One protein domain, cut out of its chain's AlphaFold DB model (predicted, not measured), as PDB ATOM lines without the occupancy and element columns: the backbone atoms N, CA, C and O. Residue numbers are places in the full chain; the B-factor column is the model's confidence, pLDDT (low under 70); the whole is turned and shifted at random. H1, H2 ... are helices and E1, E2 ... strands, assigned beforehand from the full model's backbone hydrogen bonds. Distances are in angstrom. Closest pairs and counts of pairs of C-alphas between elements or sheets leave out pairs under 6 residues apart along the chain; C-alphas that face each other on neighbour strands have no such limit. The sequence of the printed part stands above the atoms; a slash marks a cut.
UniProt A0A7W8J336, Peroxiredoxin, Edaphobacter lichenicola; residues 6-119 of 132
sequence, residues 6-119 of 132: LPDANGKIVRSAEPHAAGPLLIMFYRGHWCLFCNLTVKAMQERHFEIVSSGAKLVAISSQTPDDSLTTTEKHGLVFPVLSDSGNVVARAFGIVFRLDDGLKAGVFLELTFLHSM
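Overview. This is residues 6 to 119 of the 132 residues of the protein "Peroxiredoxin" of Edaphobacter lichenicola (UniProt A0A7W8J336). A small parallel sheet of three strands, E2, E3 and E4, has helices H2 and H4 over one face, and from this compact body a last helix, H6, sticks out at the end of a thin arm. The short helices H1, H3 and H5 graze the sheet, and E1 pairs with the first printed residues. The printed part has 114 residues, with six named helices and four named strands in the order E1 H1 E2 H2 H3 E3 H4 E4 H5 H6; the class is mixed, helices and strands. It is only just loose, close to compact, with a radius of gyration of the C-alphas of 16.2 A, and elongated, spanning 50 by 29 by 26 A.

Along the chain. E1, residues 13 to 15, begins at C-alpha 13 (-3.792, -30.765, 41.004). H1 is residues 17 to 21, and E2, residues 25 to 29, is 12.6 A long. H2, residues 36 to 47, measures 16.9 A, and H3 is residues 49 to 54. E3, residues 58 to 63, is 17.0 A long and begins at C-alpha 58 (8.405, -21.068, 45.360). H4, residues 67 to 77, measures 15.3 A. E4 is residues 83 to 85 and H5 residues 90 to 94. H6, residues 103 to 117, is 21.0 A long and ends at C-alpha 117 (24.063, -36.511, 10.447).

Arrangement. The sheet runs E2 E3 E4. E2 and E3 are parallel at 22 degrees, with N 26 and O 58 2.8 A apart, within hydrogen-bond range. E3 and E4 are parallel at 39 degrees, with N 84 and O 61 at 2.8 A. E2, H2 H3, E3 and E3, H4, E4 are strand-helix-strand units, parallel neighbour strands with helices between, each with a right-handed crossover. H2 and H4 lie on the same face, in two layers, helices on one face of a sheet. H2 is over E2 and E3 and H4 over E4, at heights over the sheet of 10.6 A and 8.9 A. H2, with residues 42 to 46 alone, only just touches H4, with 3 pairs of C-alphas within 8 A, the closest those of Lys 43 and His 77, 6.1 A apart. In the six helices every O i to N i+4 pair is within hydrogen-bond range. Residues 6 to 7 pair antiparallel with residues 13 to 14 of E1. H6 is not on the sheet and is apart from H5.

Size, cuts and confidence. The C-alphas of Ala 21 and Ser 118 are farthest apart, 52.6 A. Residues 102 to 108 and 110 to 119 stand free; the body without them has a radius of gyration of 13.0 A. The printed part has no cut and no long link. Residues 106 to 119 have pLDDT under 70.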
ATOM      1  N   LEU A   6      -2.864 -27.379  37.173       98.25
ATOM      2  CA  LEU A   6      -2.169 -28.433  36.434       98.25
ATOM      3  C   LEU A   6      -1.910 -29.638  37.338       98.25
ATOM      4  O   LEU A   6      -1.617 -29.446  38.521       98.25
ATOM      5  N   PRO A   7      -1.986 -30.871  36.811       98.06
ATOM      6  CA  PRO A   7      -1.547 -32.044  37.550       98.06
ATOM      7  C   PRO A   7      -0.022 -32.034  37.701       98.06
ATOM      8  O   PRO A   7       0.703 -31.698  36.760       98.06
ATOM      9  N   ASP A   8       0.452 -32.412  38.883       96.50
ATOM     10  CA  ASP A   8       1.847 -32.770  39.106       96.50
ATOM     11  C   ASP A   8       2.157 -34.195  38.609       96.50
ATOM     12  O   ASP A   8       1.286 -34.909  38.103       96.50
ATOM     13  N   ALA A   9       3.410 -34.617  38.778       93.44
ATOM     14  CA  ALA A   9       3.895 -35.957  38.447       93.44
ATOM     15  C   ALA A   9       3.095 -37.113  39.089       93.44
ATOM     16  O   ALA A   9       3.121 -38.228  38.576       93.44
ATOM     17  N   ASN A  10       2.361 -36.855  40.175       93.44
ATOM     18  CA  ASN A  10       1.556 -37.847  40.889       93.44
ATOM     19  C   ASN A  10       0.053 -37.692  40.584       93.44
ATOM     20  O   ASN A  10      -0.784 -38.327  41.231       93.44
ATOM     21  N   GLY A  11      -0.309 -36.822  39.636       93.69
ATOM     22  CA  GLY A  11      -1.689 -36.519  39.268       93.69
ATOM     23  C   GLY A  11      -2.417 -35.593  40.247       93.69
ATOM     24  O   GLY A  11      -3.612 -35.341  40.072       93.69
ATOM     25  N   LYS A  12      -1.738 -35.057  41.269       96.31
ATOM     26  CA  LYS A  12      -2.346 -34.093  42.189       96.31
ATOM     27  C   LYS A  12      -2.429 -32.733  41.503       96.31
ATOM     28  O   LYS A  12      -1.447 -32.228  40.971       96.31
ATOM     29  N   ILE A  13      -3.600 -32.104  41.563       97.50
ATOM     30  CA  ILE A  13      -3.792 -30.765  41.004       97.50
ATOM     31  C   ILE A  13      -3.088 -29.718  41.869       97.50
ATOM     32  O   ILE A  13      -3.342 -29.612  43.071       97.50
ATOM     33  N   VAL A  14      -2.236 -28.921  41.227       97.25
ATOM     34  CA  VAL A  14      -1.592 -27.732  41.783       97.25
ATOM     35  C   VAL A  14      -2.235 -26.500  41.166       97.25
ATOM     36  O   VAL A  14      -2.222 -26.323  39.946       97.25
ATOM     37  N   ARG A  15      -2.779 -25.633  42.021       97.69
ATOM     38  CA  ARG A  15      -3.360 -24.346  41.625       97.69
ATOM     39  C   ARG A  15      -2.339 -23.244  41.828       97.69
ATOM     40  O   ARG A  15      -1.806 -23.127  42.926       97.69
ATOM     41  N   SER A  16      -2.102 -22.408  40.822       96.00
ATOM     42  CA  SER A  16      -1.121 -21.310  40.866       96.00
ATOM     43  C   SER A  16      -1.309 -20.351  42.046       96.00
ATOM     44  O   SER A  16      -0.327 -19.834  42.578       96.00
ATOM     45  N   ALA A  17      -2.557 -20.146  42.479       94.88
ATOM     46  CA  ALA A  17      -2.912 -19.272  43.591       94.88
ATOM     47  C   ALA A  17      -2.311 -19.724  44.935       94.88
ATOM     48  O   ALA A  17      -1.918 -18.881  45.738       94.88
ATOM     49  N   GLU A  18      -2.194 -21.034  45.175       93.12
ATOM     50  CA  GLU A  18      -1.714 -21.581  46.451       93.12
ATOM     51  C   GLU A  18      -0.229 -21.256  46.719       93.12
ATOM     52  O   GLU A  18       0.067 -20.592  47.718       93.12
ATOM     53  N   PRO A  19       0.736 -21.641  45.855       88.94
ATOM     54  CA  PRO A  19       2.133 -21.300  46.075       88.94
ATOM     55  C   PRO A  19       2.391 -19.798  45.903       88.94
ATOM     56  O   PRO A  19       3.293 -19.277  46.552       88.94
ATOM     57  N   HIS A  20       1.597 -19.091  45.088       91.62
ATOM     58  CA  HIS A  20       1.738 -17.646  44.911       91.62
ATOM     59  C   HIS A  20       1.305 -16.843  46.144       91.62
ATOM     60  O   HIS A  20       1.945 -15.852  46.491       91.62
ATOM     61  N   ALA A  21       0.261 -17.285  46.849       92.00
ATOM     62  CA  ALA A  21      -0.135 -16.682  48.122       92.00
ATOM     63  C   ALA A  21       0.937 -16.877  49.210       92.00
ATOM     64  O   ALA A  21       1.065 -16.050  50.110       92.00
ATOM     65  N   ALA A  22       1.728 -17.953  49.119       90.81
ATOM     66  CA  ALA A  22       2.813 -18.251  50.049       90.81
ATOM     67  C   ALA A  22       4.129 -17.505  49.744       90.81
ATOM     68  O   ALA A  22       5.057 -17.582  50.552       90.81
ATOM     69  N   GLY A  23       4.240 -16.824  48.598       94.19
ATOM     70  CA  GLY A  23       5.424 -16.058  48.208       94.19
ATOM     71  C   GLY A  23       5.586 -15.890  46.690       94.19
ATOM     72  O   GLY A  23       4.749 -16.340  45.904       94.19
ATOM     73  N   PRO A  24       6.675 -15.243  46.236       96.44
ATOM     74  CA  PRO A  24       6.983 -15.130  44.813       96.44
ATOM     75  C   PRO A  24       7.041 -16.508  44.143       96.44
ATOM     76  O   PRO A  24       7.733 -17.399  44.627       96.44
ATOM     77  N   LEU A  25       6.342 -16.688  43.020       96.81
ATOM     78  CA  LEU A  25       6.339 -17.950  42.280       96.81
ATOM     79  C   LEU A  25       7.271 -17.862  41.067       96.81
ATOM     80  O   LEU A  25       7.010 -17.121  40.121       96.81
ATOM     81  N   LEU A  26       8.340 -18.651  41.089       96.81
ATOM     82  CA  LEU A  26       9.233 -18.898  39.966       96.81
ATOM     83  C   LEU A  26       8.670 -20.055  39.129       96.81
ATOM     84  O   LEU A  26       8.561 -21.184  39.606       96.81
ATOM     85  N   ILE A  27       8.334 -19.769  37.873       97.25
ATOM     86  CA  ILE A  27       7.825 -20.758  36.918       97.25
ATOM     87  C   ILE A  27       8.897 -21.009  35.862       97.25
ATOM     88  O   ILE A  27       9.277 -20.096  35.129       97.25
ATOM     89  N   MET A  28       9.370 -22.249  35.767       96.44
ATOM     90  CA  MET A  28      10.316 -22.673  34.739       96.44
ATOM     91  C   MET A  28       9.601 -23.517  33.684       96.44
ATOM     92  O   MET A  28       9.285 -24.681  33.920       96.44
ATOM     93  N   PHE A  29       9.410 -22.957  32.493       96.81
ATOM     94  CA  PHE A  29       8.956 -23.734  31.344       96.81
ATOM     95  C   PHE A  29      10.122 -24.490  30.703       96.81
ATOM     96  O   PHE A  29      11.196 -23.924  30.484       96.81
ATOM     97  N   TYR A  30       9.913 -25.762  30.373       95.06
ATOM     98  CA  TYR A  30      10.888 -26.582  29.657       95.06
ATOM     99  C   TYR A  30      10.204 -27.490  28.625       95.06
ATOM    100  O   TYR A  30       9.000 -27.720  28.673       95.06
ATOM    101  N   ARG A  31      10.974 -27.988  27.650       91.75
ATOM    102  CA  ARG A  31      10.438 -28.751  26.504       91.75
ATOM    103  C   ARG A  31      10.129 -30.205  26.848       91.75
ATOM    104  O   ARG A  31       9.142 -30.755  26.382       91.75
ATOM    105  N   GLY A  32      11.012 -30.828  27.618       90.75
ATOM    106  CA  GLY A  32      10.830 -32.190  28.094       90.75
ATOM    107  C   GLY A  32      12.136 -32.898  28.445       90.75
ATOM    108  O   GLY A  32      13.227 -32.397  28.149       90.75
ATOM    109  N   HIS A  33      12.028 -34.085  29.047       88.38
ATOM    110  CA  HIS A  33      13.160 -34.899  29.515       88.38
ATOM    111  C   HIS A  33      14.112 -35.351  28.396       88.38
ATOM    112  O   HIS A  33      15.235 -35.771  28.669       88.38
ATOM    113  N   TRP A  34      13.688 -35.290  27.137       88.38
ATOM    114  CA  TRP A  34      14.496 -35.633  25.963       88.38
ATOM    115  C   TRP A  34      15.459 -34.508  25.550       88.38
ATOM    116  O   TRP A  34      16.396 -34.744  24.791       88.38
ATOM    117  N   CYS A  35      15.260 -33.282  26.040       90.94
ATOM    118  CA  CYS A  35      16.082 -32.134  25.669       90.94
ATOM    119  C   CYS A  35      17.295 -31.999  26.600       90.94
ATOM    120  O   CYS A  35      17.141 -31.749  27.798       90.94
ATOM    121  N   LEU A  36      18.512 -32.108  26.052       89.31
ATOM    122  CA  LEU A  36      19.763 -32.010  26.818       89.31
ATOM    123  C   LEU A  36      19.833 -30.727  27.659       89.31
ATOM    124  O   LEU A  36      20.053 -30.792  28.865       89.31
ATOM    125  N   PHE A  37      19.578 -29.572  27.042       93.44
ATOM    126  CA  PHE A  37      19.626 -28.285  27.737       93.44
ATOM    127  C   PHE A  37      18.576 -28.187  28.842       93.44
ATOM    128  O   PHE A  37      18.893 -27.725  29.932       93.44
ATOM    129  N   CYS A  38      17.363 -28.698  28.613       94.12
ATOM    130  CA  CYS A  38      16.336 -28.717  29.652       94.12
ATOM    131  C   CYS A  38      16.767 -29.557  30.858       94.12
ATOM    132  O   CYS A  38      16.584 -29.114  31.985       94.12
ATOM    133  N   ASN A  39      17.380 -30.726  30.643       94.12
ATOM    134  CA  ASN A  39      17.889 -31.549  31.746       94.12
ATOM    135  C   ASN A  39      18.965 -30.810  32.557       94.12
ATOM    136  O   ASN A  39      18.948 -30.879  33.783       94.12
ATOM    137  N   LEU A  40      19.878 -30.096  31.889       95.94
ATOM    138  CA  LEU A  40      20.904 -29.298  32.567       95.94
ATOM    139  C   LEU A  40      20.279 -28.174  33.403       95.94
ATOM    140  O   LEU A  40      20.651 -27.998  34.561       95.94
ATOM    141  N   THR A  41      19.303 -27.451  32.850       95.75
ATOM    142  CA  THR A  41      18.598 -26.382  33.571       95.75
ATOM    143  C   THR A  41      17.814 -26.924  34.765       95.75
ATOM    144  O   THR A  41      17.911 -26.370  35.855       95.75
ATOM    145  N   VAL A  42      17.081 -28.026  34.590       96.06
ATOM    146  CA  VAL A  42      16.308 -28.677  35.659       96.06
ATOM    147  C   VAL A  42      17.220 -29.115  36.807       96.06
ATOM    148  O   VAL A  42      16.931 -28.814  37.965       96.06
ATOM    149  N   LYS A  43      18.359 -29.742  36.493       96.69
ATOM    150  CA  LYS A  43      19.372 -30.127  37.485       96.69
ATOM    151  C   LYS A  43      19.939 -28.913  38.228       96.69
ATOM    152  O   LYS A  43      20.002 -28.928  39.453       96.69
ATOM    153  N   ALA A  44      20.285 -27.845  37.510       97.12
ATOM    154  CA  ALA A  44      20.800 -26.621  38.122       97.12
ATOM    155  C   ALA A  44      19.768 -25.943  39.045       97.12
ATOM    156  O   ALA A  44      20.123 -25.414  40.097       97.12
ATOM    157  N   MET A  45      18.480 -25.979  38.687       97.69
ATOM    158  CA  MET A  45      17.415 -25.475  39.555       97.69
ATOM    159  C   MET A  45      17.269 -26.303  40.832       97.69
ATOM    160  O   MET A  45      17.066 -25.730  41.899       97.69
ATOM    161  N   GLN A  46      17.416 -27.628  40.748       97.88
ATOM    162  CA  GLN A  46      17.417 -28.502  41.924       97.88
ATOM    163  C   GLN A  46      18.603 -28.218  42.850       97.88
ATOM    164  O   GLN A  46      18.414 -28.096  44.057       97.88
ATOM    165  N   GLU A  47      19.805 -28.040  42.299       97.94
ATOM    166  CA  GLU A  47      21.004 -27.679  43.074       97.94
ATOM    167  C   GLU A  47      20.827 -26.350  43.831       97.94
ATOM    168  O   GLU A  47      21.324 -26.195  44.944       97.94
ATOM    169  N   ARG A  48      20.058 -25.414  43.262       97.31
ATOM    170  CA  ARG A  48      19.768 -24.097  43.854       97.31
ATOM    171  C   ARG A  48      18.425 -24.021  44.575       97.31
ATOM    172  O   ARG A  48      18.060 -22.954  45.070       97.31
ATOM    173  N   HIS A  49      17.688 -25.126  44.669       97.19
ATOM    174  CA  HIS A  49      16.334 -25.139  45.224       97.19
ATOM    175  C   HIS A  49      16.301 -24.549  46.637       97.19
ATOM    176  O   HIS A  49      15.447 -23.717  46.936       97.19
ATOM    177  N   PHE A  50      17.261 -24.930  47.487       97.06
ATOM    178  CA  PHE A  50      17.333 -24.443  48.863       97.06
ATOM    179  C   PHE A  50      17.528 -22.920  48.944       97.06
ATOM    180  O   PHE A  50      16.864 -22.264  49.743       97.06
ATOM    181  N   GLU A  51      18.387 -22.344  48.100       97.81
ATOM    182  CA  GLU A  51      18.589 -20.890  48.028       97.81
ATOM    183  C   GLU A  51      17.304 -20.176  47.597       97.81
ATOM    184  O   GLU A  51      16.904 -19.182  48.207       97.81
ATOM    185  N   ILE A  52      16.625 -20.718  46.580       96.69
ATOM    186  CA  ILE A  52      15.366 -20.174  46.059       96.69
ATOM    187  C   ILE A  52      14.313 -20.154  47.169       96.69
ATOM    188  O   ILE A  52      13.747 -19.097  47.452       96.69
ATOM    189  N   VAL A  53      14.082 -21.277  47.856       96.19
ATOM    190  CA  VAL A  53      13.054 -21.329  48.909       96.19
ATOM    191  C   VAL A  53      13.428 -20.536  50.157       96.19
ATOM    192  O   VAL A  53      12.544 -19.963  50.794       96.19
ATOM    193  N   SER A  54      14.721 -20.427  50.477       97.25
ATOM    194  CA  SER A  54      15.212 -19.600  51.589       97.25
ATOM    195  C   SER A  54      15.006 -18.104  51.342       97.25
ATOM    196  O   SER A  54      14.878 -17.341  52.296       97.25
ATOM    197  N   SER A  55      14.905 -17.679  50.078       97.00
ATOM    198  CA  SER A  55      14.522 -16.307  49.716       97.00
ATOM    199  C   SER A  55      13.015 -16.022  49.849       97.00
ATOM    200  O   SER A  55      12.570 -14.907  49.587       97.00
ATOM    201  N   GLY A  56      12.215 -17.021  50.241       96.56
ATOM    202  CA  GLY A  56      10.755 -16.938  50.318       96.56
ATOM    203  C   GLY A  56      10.039 -17.260  49.003       96.56
ATOM    204  O   GLY A  56       8.809 -17.295  48.976       96.56
ATOM    205  N   ALA A  57      10.776 -17.530  47.923       97.31
ATOM    206  CA  ALA A  57      10.191 -17.920  46.648       97.31
ATOM    207  C   ALA A  57       9.736 -19.390  46.636       97.31
ATOM    208  O   ALA A  57      10.202 -20.236  47.402       97.31
ATOM    209  N   LYS A  58       8.820 -19.709  45.725       96.19
ATOM    210  CA  LYS A  58       8.405 -21.068  45.360       96.19
ATOM    211  C   LYS A  58       8.860 -21.349  43.935       96.19
ATOM    212  O   LYS A  58       8.887 -20.434  43.121       96.19
ATOM    213  N   LEU A  59       9.197 -22.596  43.627       97.12
ATOM    214  CA  LEU A  59       9.601 -23.023  42.289       97.12
ATOM    215  C   LEU A  59       8.643 -24.102  41.787       97.12
ATOM    216  O   LEU A  59       8.321 -25.025  42.529       97.12
ATOM    217  N   VAL A  60       8.226 -23.990  40.527       97.38
ATOM    218  CA  VAL A  60       7.550 -25.055  39.778       97.38
ATOM    219  C   VAL A  60       8.169 -25.184  38.388       97.38
ATOM    220  O   VAL A  60       8.544 -24.182  37.770       97.38
ATOM    221  N   ALA A  61       8.265 -26.411  37.882       97.81
ATOM    222  CA  ALA A  61       8.618 -26.679  36.492       97.81
ATOM    223  C   ALA A  61       7.368 -27.070  35.704       97.81
ATOM    224  O   ALA A  61       6.556 -27.842  36.199       97.81
ATOM    225  N   ILE A  62       7.215 -26.553  34.487       98.06
ATOM    226  CA  ILE A  62       6.059 -26.823  33.625       98.06
ATOM    227  C   ILE A  62       6.553 -27.274  32.252       98.06
ATOM    228  O   ILE A  62       7.436 -26.647  31.663       98.06
ATOM    229  N   SER A  63       5.976 -28.347  31.722       97.31
ATOM    230  CA  SER A  63       6.193 -28.769  30.335       97.31
ATOM    231  C   SER A  63       4.913 -29.320  29.724       97.31
ATOM    232  O   SER A  63       3.962 -29.623  30.440       97.31
ATOM    233  N   SER A  64       4.897 -29.508  28.405       96.06
ATOM    234  CA  SER A  64       3.791 -30.182  27.716       96.06
ATOM    235  C   SER A  64       3.798 -31.703  27.873       96.06
ATOM    236  O   SER A  64       3.059 -32.388  27.166       96.06
ATOM    237  N   GLN A  65       4.678 -32.241  28.718       95.19
ATOM    238  CA  GLN A  65       4.805 -33.674  28.925       95.19
ATOM    239  C   GLN A  65       3.665 -34.228  29.773       95.19
ATOM    240  O   GLN A  65       3.036 -33.499  30.542       95.19
ATOM    241  N   THR A  66       3.422 -35.530  29.653       95.50
ATOM    242  CA  THR A  66       2.461 -36.241  30.502       95.50
ATOM    243  C   THR A  66       2.929 -36.270  31.968       95.50
ATOM    244  O   THR A  66       4.104 -35.995  32.254       95.50
ATOM    245  N   PRO A  67       2.039 -36.616  32.916       94.44
ATOM    246  CA  PRO A  67       2.436 -36.839  34.304       94.44
ATOM    247  C   PRO A  67       3.509 -37.925  34.458       94.44
ATOM    248  O   PRO A  67       4.468 -37.707  35.187       94.44
ATOM    249  N   ASP A  68       3.435 -39.025  33.701       94.69
ATOM    250  CA  ASP A  68       4.430 -40.115  33.744       94.69
ATOM    251  C   ASP A  68       5.832 -39.663  33.291       94.69
ATOM    252  O   ASP A  68       6.853 -39.983  33.906       94.69
ATOM    253  N   ASP A  69       5.902 -38.857  32.231       92.81
ATOM    254  CA  ASP A  69       7.152 -38.249  31.765       92.81
ATOM    255  C   ASP A  69       7.701 -37.234  32.788       92.81
ATOM    256  O   ASP A  69       8.917 -37.072  32.972       92.81
ATOM    257  N   SER A  70       6.792 -36.527  33.461       92.44
ATOM    258  CA  SER A  70       7.112 -35.566  34.520       92.44
ATOM    259  C   SER A  70       7.618 -36.284  35.776       92.44
ATOM    260  O   SER A  70       8.575 -35.819  36.402       92.44
ATOM    261  N   LEU A  71       7.067 -37.459  36.093       93.56
ATOM    262  CA  LEU A  71       7.555 -38.362  37.136       93.56
ATOM    263  C   LEU A  71       8.951 -38.878  36.796       93.56
ATOM    264  O   LEU A  71       9.864 -38.730  37.602       93.56
ATOM    265  N   THR A  72       9.158 -39.340  35.563       93.00
ATOM    266  CA  THR A  72      10.484 -39.752  35.076       93.00
ATOM    267  C   THR A  72      11.513 -38.628  35.241       93.00
ATOM    268  O   THR A  72      12.642 -38.858  35.678       93.00
ATOM    269  N   THR A  73      11.135 -37.386  34.921       91.56
ATOM    270  CA  THR A  73      11.993 -36.202  35.117       91.56
ATOM    271  C   THR A  73      12.298 -35.965  36.597       91.56
ATOM    272  O   THR A  73      13.447 -35.690  36.951       91.56
ATOM    273  N   THR A  74      11.281 -36.089  37.452       94.62
ATOM    274  CA  THR A  74      11.376 -35.917  38.907       94.62
ATOM    275  C   THR A  74      12.334 -36.928  39.521       94.62
ATOM    276  O   THR A  74      13.283 -36.535  40.198       94.62
ATOM    277  N   GLU A  75      12.144 -38.215  39.232       95.31
ATOM    278  CA  GLU A  75      12.959 -39.308  39.769       95.31
ATOM    279  C   GLU A  75      14.406 -39.229  39.280       95.31
ATOM    280  O   GLU A  75      15.341 -39.310  40.078       95.31
ATOM    281  N   LYS A  76      14.607 -38.989  37.978       94.31
ATOM    282  CA  LYS A  76      15.941 -38.909  37.365       94.31
ATOM    283  C   LYS A  76      16.825 -37.833  37.996       94.31
ATOM    284  O   LYS A  76      18.036 -38.027  38.100       94.31
ATOM    285  N   HIS A  77      16.242 -36.693  38.365       95.25
ATOM    286  CA  HIS A  77      16.980 -35.539  38.892       95.25
ATOM    287  C   HIS A  77      16.779 -35.322  40.395       95.25
ATOM    288  O   HIS A  77      17.299 -34.346  40.933       95.25
ATOM    289  N   GLY A  78      16.047 -36.213  41.074       96.25
ATOM    290  CA  GLY A  78      15.740 -36.099  42.501       96.25
ATOM    291  C   GLY A  78      15.039 -34.786  42.850       96.25
ATOM    292  O   GLY A  78      15.410 -34.134  43.826       96.25
ATOM    293  N   LEU A  79      14.092 -34.354  42.011       97.00
ATOM    294  CA  LEU A  79      13.449 -33.050  42.155       97.00
ATOM    295  C   LEU A  79      12.550 -33.024  43.387       97.00
ATOM    296  O   LEU A  79      11.744 -33.924  43.604       97.00
ATOM    297  N   VAL A  80      12.679 -31.964  44.182       96.69
ATOM    298  CA  VAL A  80      11.875 -31.770  45.406       96.69
ATOM    299  C   VAL A  80      10.819 -30.675  45.256       96.69
ATOM    300  O   VAL A  80      10.061 -30.405  46.185       96.69
ATOM    301  N   PHE A  81      10.776 -30.035  44.089       96.12
ATOM    302  CA  PHE A  81       9.764 -29.056  43.716       96.12
ATOM    303  C   PHE A  81       8.784 -29.657  42.692       96.12
ATOM    304  O   PHE A  81       9.151 -30.589  41.975       96.12
ATOM    305  N   PRO A  82       7.549 -29.131  42.583       96.88
ATOM    306  CA  PRO A  82       6.547 -29.679  41.673       96.88
ATOM    307  C   PRO A  82       6.952 -29.589  40.195       96.88
ATOM    308  O   PRO A  82       7.369 -28.530  39.715       96.88
ATOM    309  N   VAL A  83       6.746 -30.689  39.470       97.69
ATOM    310  CA  VAL A  83       6.818 -30.763  38.004       97.69
ATOM    311  C   VAL A  83       5.407 -30.978  37.477       97.69
ATOM    312  O   VAL A  83       4.769 -31.967  37.832       97.69
ATOM    313  N   LEU A  84       4.915 -30.029  36.683       98.25
ATOM    314  CA  LEU A  84       3.523 -29.933  36.256       98.25
ATOM    315  C   LEU A  84       3.375 -30.186  34.753       98.25
ATOM    316  O   LEU A  84       4.186 -29.720  33.942       98.25
ATOM    317  N   SER A  85       2.288 -30.861  34.392       98.19
ATOM    318  CA  SER A  85       1.973 -31.246  33.014       98.19
ATOM    319  C   SER A  85       0.953 -30.303  32.370       98.19
ATOM    320  O   SER A  85      -0.255 -30.462  32.546       98.19
ATOM    321  N   ASP A  86       1.424 -29.354  31.561       97.94
ATOM    322  CA  ASP A  86       0.612 -28.461  30.720       97.94
ATOM    323  C   ASP A  86       0.280 -29.125  29.377       97.94
ATOM    324  O   ASP A  86       0.767 -28.741  28.307       97.94
ATOM    325  N   SER A  87      -0.533 -30.181  29.442       94.56
ATOM    326  CA  SER A  87      -0.942 -30.941  28.259       94.56
ATOM    327  C   SER A  87      -1.564 -30.016  27.211       94.56
ATOM    328  O   SER A  87      -2.567 -29.344  27.445       94.56
ATOM    329  N   GLY A  88      -0.947 -29.978  26.030       92.69
ATOM    330  CA  GLY A  88      -1.383 -29.121  24.933       92.69
ATOM    331  C   GLY A  88      -0.939 -27.661  25.035       92.69
ATOM    332  O   GLY A  88      -1.412 -26.876  24.219       92.69
ATOM    333  N   ASN A  89      -0.038 -27.281  25.948       95.94
ATOM    334  CA  ASN A  89       0.518 -25.923  26.079       95.94
ATOM    335  C   ASN A  89      -0.537 -24.830  26.356       95.94
ATOM    336  O   ASN A  89      -0.460 -23.729  25.798       95.94
ATOM    337  N   VAL A  90      -1.571 -25.126  27.147       96.94
ATOM    338  CA  VAL A  90      -2.647 -24.167  27.451       96.94
ATOM    339  C   VAL A  90      -2.110 -23.028  28.315       96.94
ATOM    340  O   VAL A  90      -2.302 -21.856  27.976       96.94
ATOM    341  N   VAL A  91      -1.382 -23.359  29.381       97.56
ATOM    342  CA  VAL A  91      -0.772 -22.379  30.288       97.56
ATOM    343  C   VAL A  91       0.360 -21.643  29.580       97.56
ATOM    344  O   VAL A  91       0.396 -20.414  29.602       97.56
ATOM    345  N   ALA A  92       1.232 -22.347  28.862       97.00
ATOM    346  CA  ALA A  92       2.301 -21.722  28.086       97.00
ATOM    347  C   ALA A  92       1.756 -20.714  27.047       97.00
ATOM    348  O   ALA A  92       2.337 -19.641  26.856       97.00
ATOM    349  N   ARG A  93       0.608 -20.996  26.410       96.25
ATOM    350  CA  ARG A  93      -0.075 -20.018  25.540       96.25
ATOM    351  C   ARG A  93      -0.597 -18.812  26.313       96.25
ATOM    352  O   ARG A  93      -0.435 -17.696  25.828       96.25
ATOM    353  N   ALA A  94      -1.171 -19.004  27.499       96.88
ATOM    354  CA  ALA A  94      -1.641 -17.900  28.340       96.88
ATOM    355  C   ALA A  94      -0.500 -16.964  28.783       96.88
ATOM    356  O   ALA A  94      -0.706 -15.761  28.926       96.88
ATOM    357  N   PHE A  95       0.714 -17.498  28.946       96.06
ATOM    358  CA  PHE A  95       1.929 -16.715  29.196       96.06
ATOM    359  C   PHE A  95       2.550 -16.102  27.925       96.06
ATOM    360  O   PHE A  95       3.511 -15.344  28.028       96.06
ATOM    361  N   GLY A  96       2.027 -16.407  26.732       95.06
ATOM    362  CA  GLY A  96       2.513 -15.853  25.465       95.06
ATOM    363  C   GLY A  96       3.877 -16.386  25.014       95.06
ATOM    364  O   GLY A  96       4.533 -15.753  24.192       95.06
ATOM    365  N   ILE A  97       4.320 -17.534  25.538       93.12
ATOM    366  CA  ILE A  97       5.654 -18.106  25.262       93.12
ATOM    367  C   ILE A  97       5.643 -19.218  24.205       93.12
ATOM    368  O   ILE A  97       6.683 -19.787  23.877       93.12
ATOM    369  N   VAL A  98       4.469 -19.541  23.661       91.88
ATOM    370  CA  VAL A  98       4.326 -20.493  22.556       91.88
ATOM    371  C   VAL A  98       4.405 -19.735  21.242       91.88
ATOM    372  O   VAL A  98       3.607 -18.835  20.986       91.88
ATOM    373  N   PHE A  99       5.332 -20.141  20.381       84.62
ATOM    374  CA  PHE A  99       5.489 -19.595  19.041       84.62
ATOM    375  C   PHE A  99       5.556 -20.720  18.013       84.62
ATOM    376  O   PHE A  99       5.981 -21.841  18.299       84.62
ATOM    377  N   ARG A 100       5.131 -20.407  16.791       82.44
ATOM    378  CA  ARG A 100       5.317 -21.285  15.639       82.44
ATOM    379  C   ARG A 100       6.583 -20.844  14.926       82.44
ATOM    380  O   ARG A 100       6.732 -19.668  14.616       82.44
ATOM    381  N   LEU A 101       7.473 -21.791  14.656       79.88
ATOM    382  CA  LEU A 101       8.563 -21.558  13.713       79.88
ATOM    383  C   LEU A 101       7.963 -21.348  12.317       79.88
ATOM    384  O   LEU A 101       7.004 -22.044  11.954       79.88
ATOM    385  N   ASP A 102       8.501 -20.399  11.553       82.56
ATOM    386  CA  ASP A 102       8.123 -20.256  10.150       82.56
ATOM    387  C   ASP A 102       8.647 -21.449   9.338       82.56
ATOM    388  O   ASP A 102       9.580 -22.147   9.744       82.56
ATOM    389  N   ASP A 103       8.013 -21.720   8.203       77.38
ATOM    390  CA  ASP A 103       8.310 -22.922   7.426       77.38
ATOM    391  C   ASP A 103       9.696 -22.881   6.760       77.38
ATOM    392  O   ASP A 103      10.335 -23.926   6.622       77.38
ATOM    393  N   GLY A 104      10.211 -21.693   6.431       73.31
ATOM    394  CA  GLY A 104      11.576 -21.507   5.937       73.31
ATOM    395  C   GLY A 104      12.624 -21.796   7.012       73.31
ATOM    396  O   GLY A 104      13.617 -22.476   6.743       73.31
ATOM    397  N   LEU A 105      12.378 -21.376   8.254       70.94
ATOM    398  CA  LEU A 105      13.263 -21.671   9.382       70.94
ATOM    399  C   LEU A 105      13.161 -23.134   9.834       70.94
ATOM    400  O   LEU A 105      14.178 -23.732  10.183       70.94
ATOM    401  N   LYS A 106      11.980 -23.763   9.751       66.81
ATOM    402  CA  LYS A 106      11.843 -25.222   9.943       66.81
ATOM    403  C   LYS A 106      12.683 -26.002   8.935       66.81
ATOM    404  O   LYS A 106      13.360 -26.952   9.326       66.81
ATOM    405  N   ALA A 107      12.651 -25.599   7.664       61.44
ATOM    406  CA  ALA A 107      13.451 -26.225   6.617       61.44
ATOM    407  C   ALA A 107      14.956 -26.054   6.887       61.44
ATOM    408  O   ALA A 107      15.697 -27.032   6.818       61.44
ATOM    409  N   GLY A 108      15.395 -24.853   7.280       58.97
ATOM    410  CA  GLY A 108      16.790 -24.582   7.648       58.97
ATOM    411  C   GLY A 108      17.283 -25.425   8.830       58.97
ATOM    412  O   GLY A 108      18.312 -26.089   8.715       58.97
ATOM    413  N   VAL A 109      16.511 -25.488   9.922       59.22
ATOM    414  CA  VAL A 109      16.841 -26.293  11.116       59.22
ATOM    415  C   VAL A 109      16.933 -27.787  10.783       59.22
ATOM    416  O   VAL A 109      17.800 -28.492  11.299       59.22
ATOM    417  N   PHE A 110      16.066 -28.287   9.900       54.59
ATOM    418  CA  PHE A 110      16.075 -29.693   9.494       54.59
ATOM    419  C   PHE A 110      17.248 -30.033   8.559       54.59
ATOM    420  O   PHE A 110      17.851 -31.104   8.683       54.59
ATOM    421  N   LEU A 111      17.618 -29.119   7.655       46.22
ATOM    422  CA  LEU A 111      18.795 -29.274   6.794       46.22
ATOM    423  C   LEU A 111      20.098 -29.262   7.600       46.22
ATOM    424  O   LEU A 111      20.966 -30.093   7.350       46.22
ATOM    425  N   GLU A 112      20.223 -28.381   8.590       43.97
ATOM    426  CA  GLU A 112      21.420 -28.281   9.432       43.97
ATOM    427  C   GLU A 112      21.608 -29.541  10.298       43.97
ATOM    428  O   GLU A 112      22.708 -30.090  10.386       43.97
ATOM    429  N   LEU A 113      20.509 -30.093  10.827       46.31
ATOM    430  CA  LEU A 113      20.507 -31.392  11.509       46.31
ATOM    431  C   LEU A 113      20.841 -32.557  10.563       46.31
ATOM    432  O   LEU A 113      21.520 -33.492  10.980       46.31
ATOM    433  N   THR A 114      20.421 -32.508   9.296       46.34
ATOM    434  CA  THR A 114      20.766 -33.530   8.288       46.34
ATOM    435  C   THR A 114      22.243 -33.451   7.882       46.34
ATOM    436  O   THR A 114      22.900 -34.482   7.743       46.34
ATOM    437  N   PHE A 115      22.808 -32.245   7.761       39.59
ATOM    438  CA  PHE A 115      24.239 -32.046   7.503       39.59
ATOM    439  C   PHE A 115      25.113 -32.523   8.671       39.59
ATOM    440  O   PHE A 115      26.146 -33.152   8.440       39.59
ATOM    441  N   LEU A 116      24.674 -32.320   9.918       43.41
ATOM    442  CA  LEU A 116      25.322 -32.907  11.097       43.41
ATOM    443  C   LEU A 116      25.246 -34.444  11.110       43.41
ATOM    444  O   LEU A 116      26.208 -35.089  11.517       43.41
ATOM    445  N   HIS A 117      24.168 -35.049  10.594       43.59
ATOM    446  CA  HIS A 117      24.063 -36.511  10.447       43.59
ATOM    447  C   HIS A 117      24.947 -37.097   9.329       43.59
ATOM    448  O   HIS A 117      25.189 -38.303   9.317       43.59
ATOM    449  N   SER A 118      25.455 -36.277   8.400       41.91
ATOM    450  CA  SER A 118      26.365 -36.721   7.333       41.91
ATOM    451  C   SER A 118      27.822 -36.873   7.796       41.91
ATOM    452  O   SER A 118      28.620 -37.477   7.075       41.91
ATOM    453  N   MET A 119      28.197 -36.345   8.966       45.62
ATOM    454  CA  MET A 119      29.528 -36.539   9.554       45.62
ATOM    455  C   MET A 119      29.431 -37.629  10.623       45.62
ATOM    456  O   MET A 119      29.083 -37.376  11.769       45.62
TER     457      MET A 119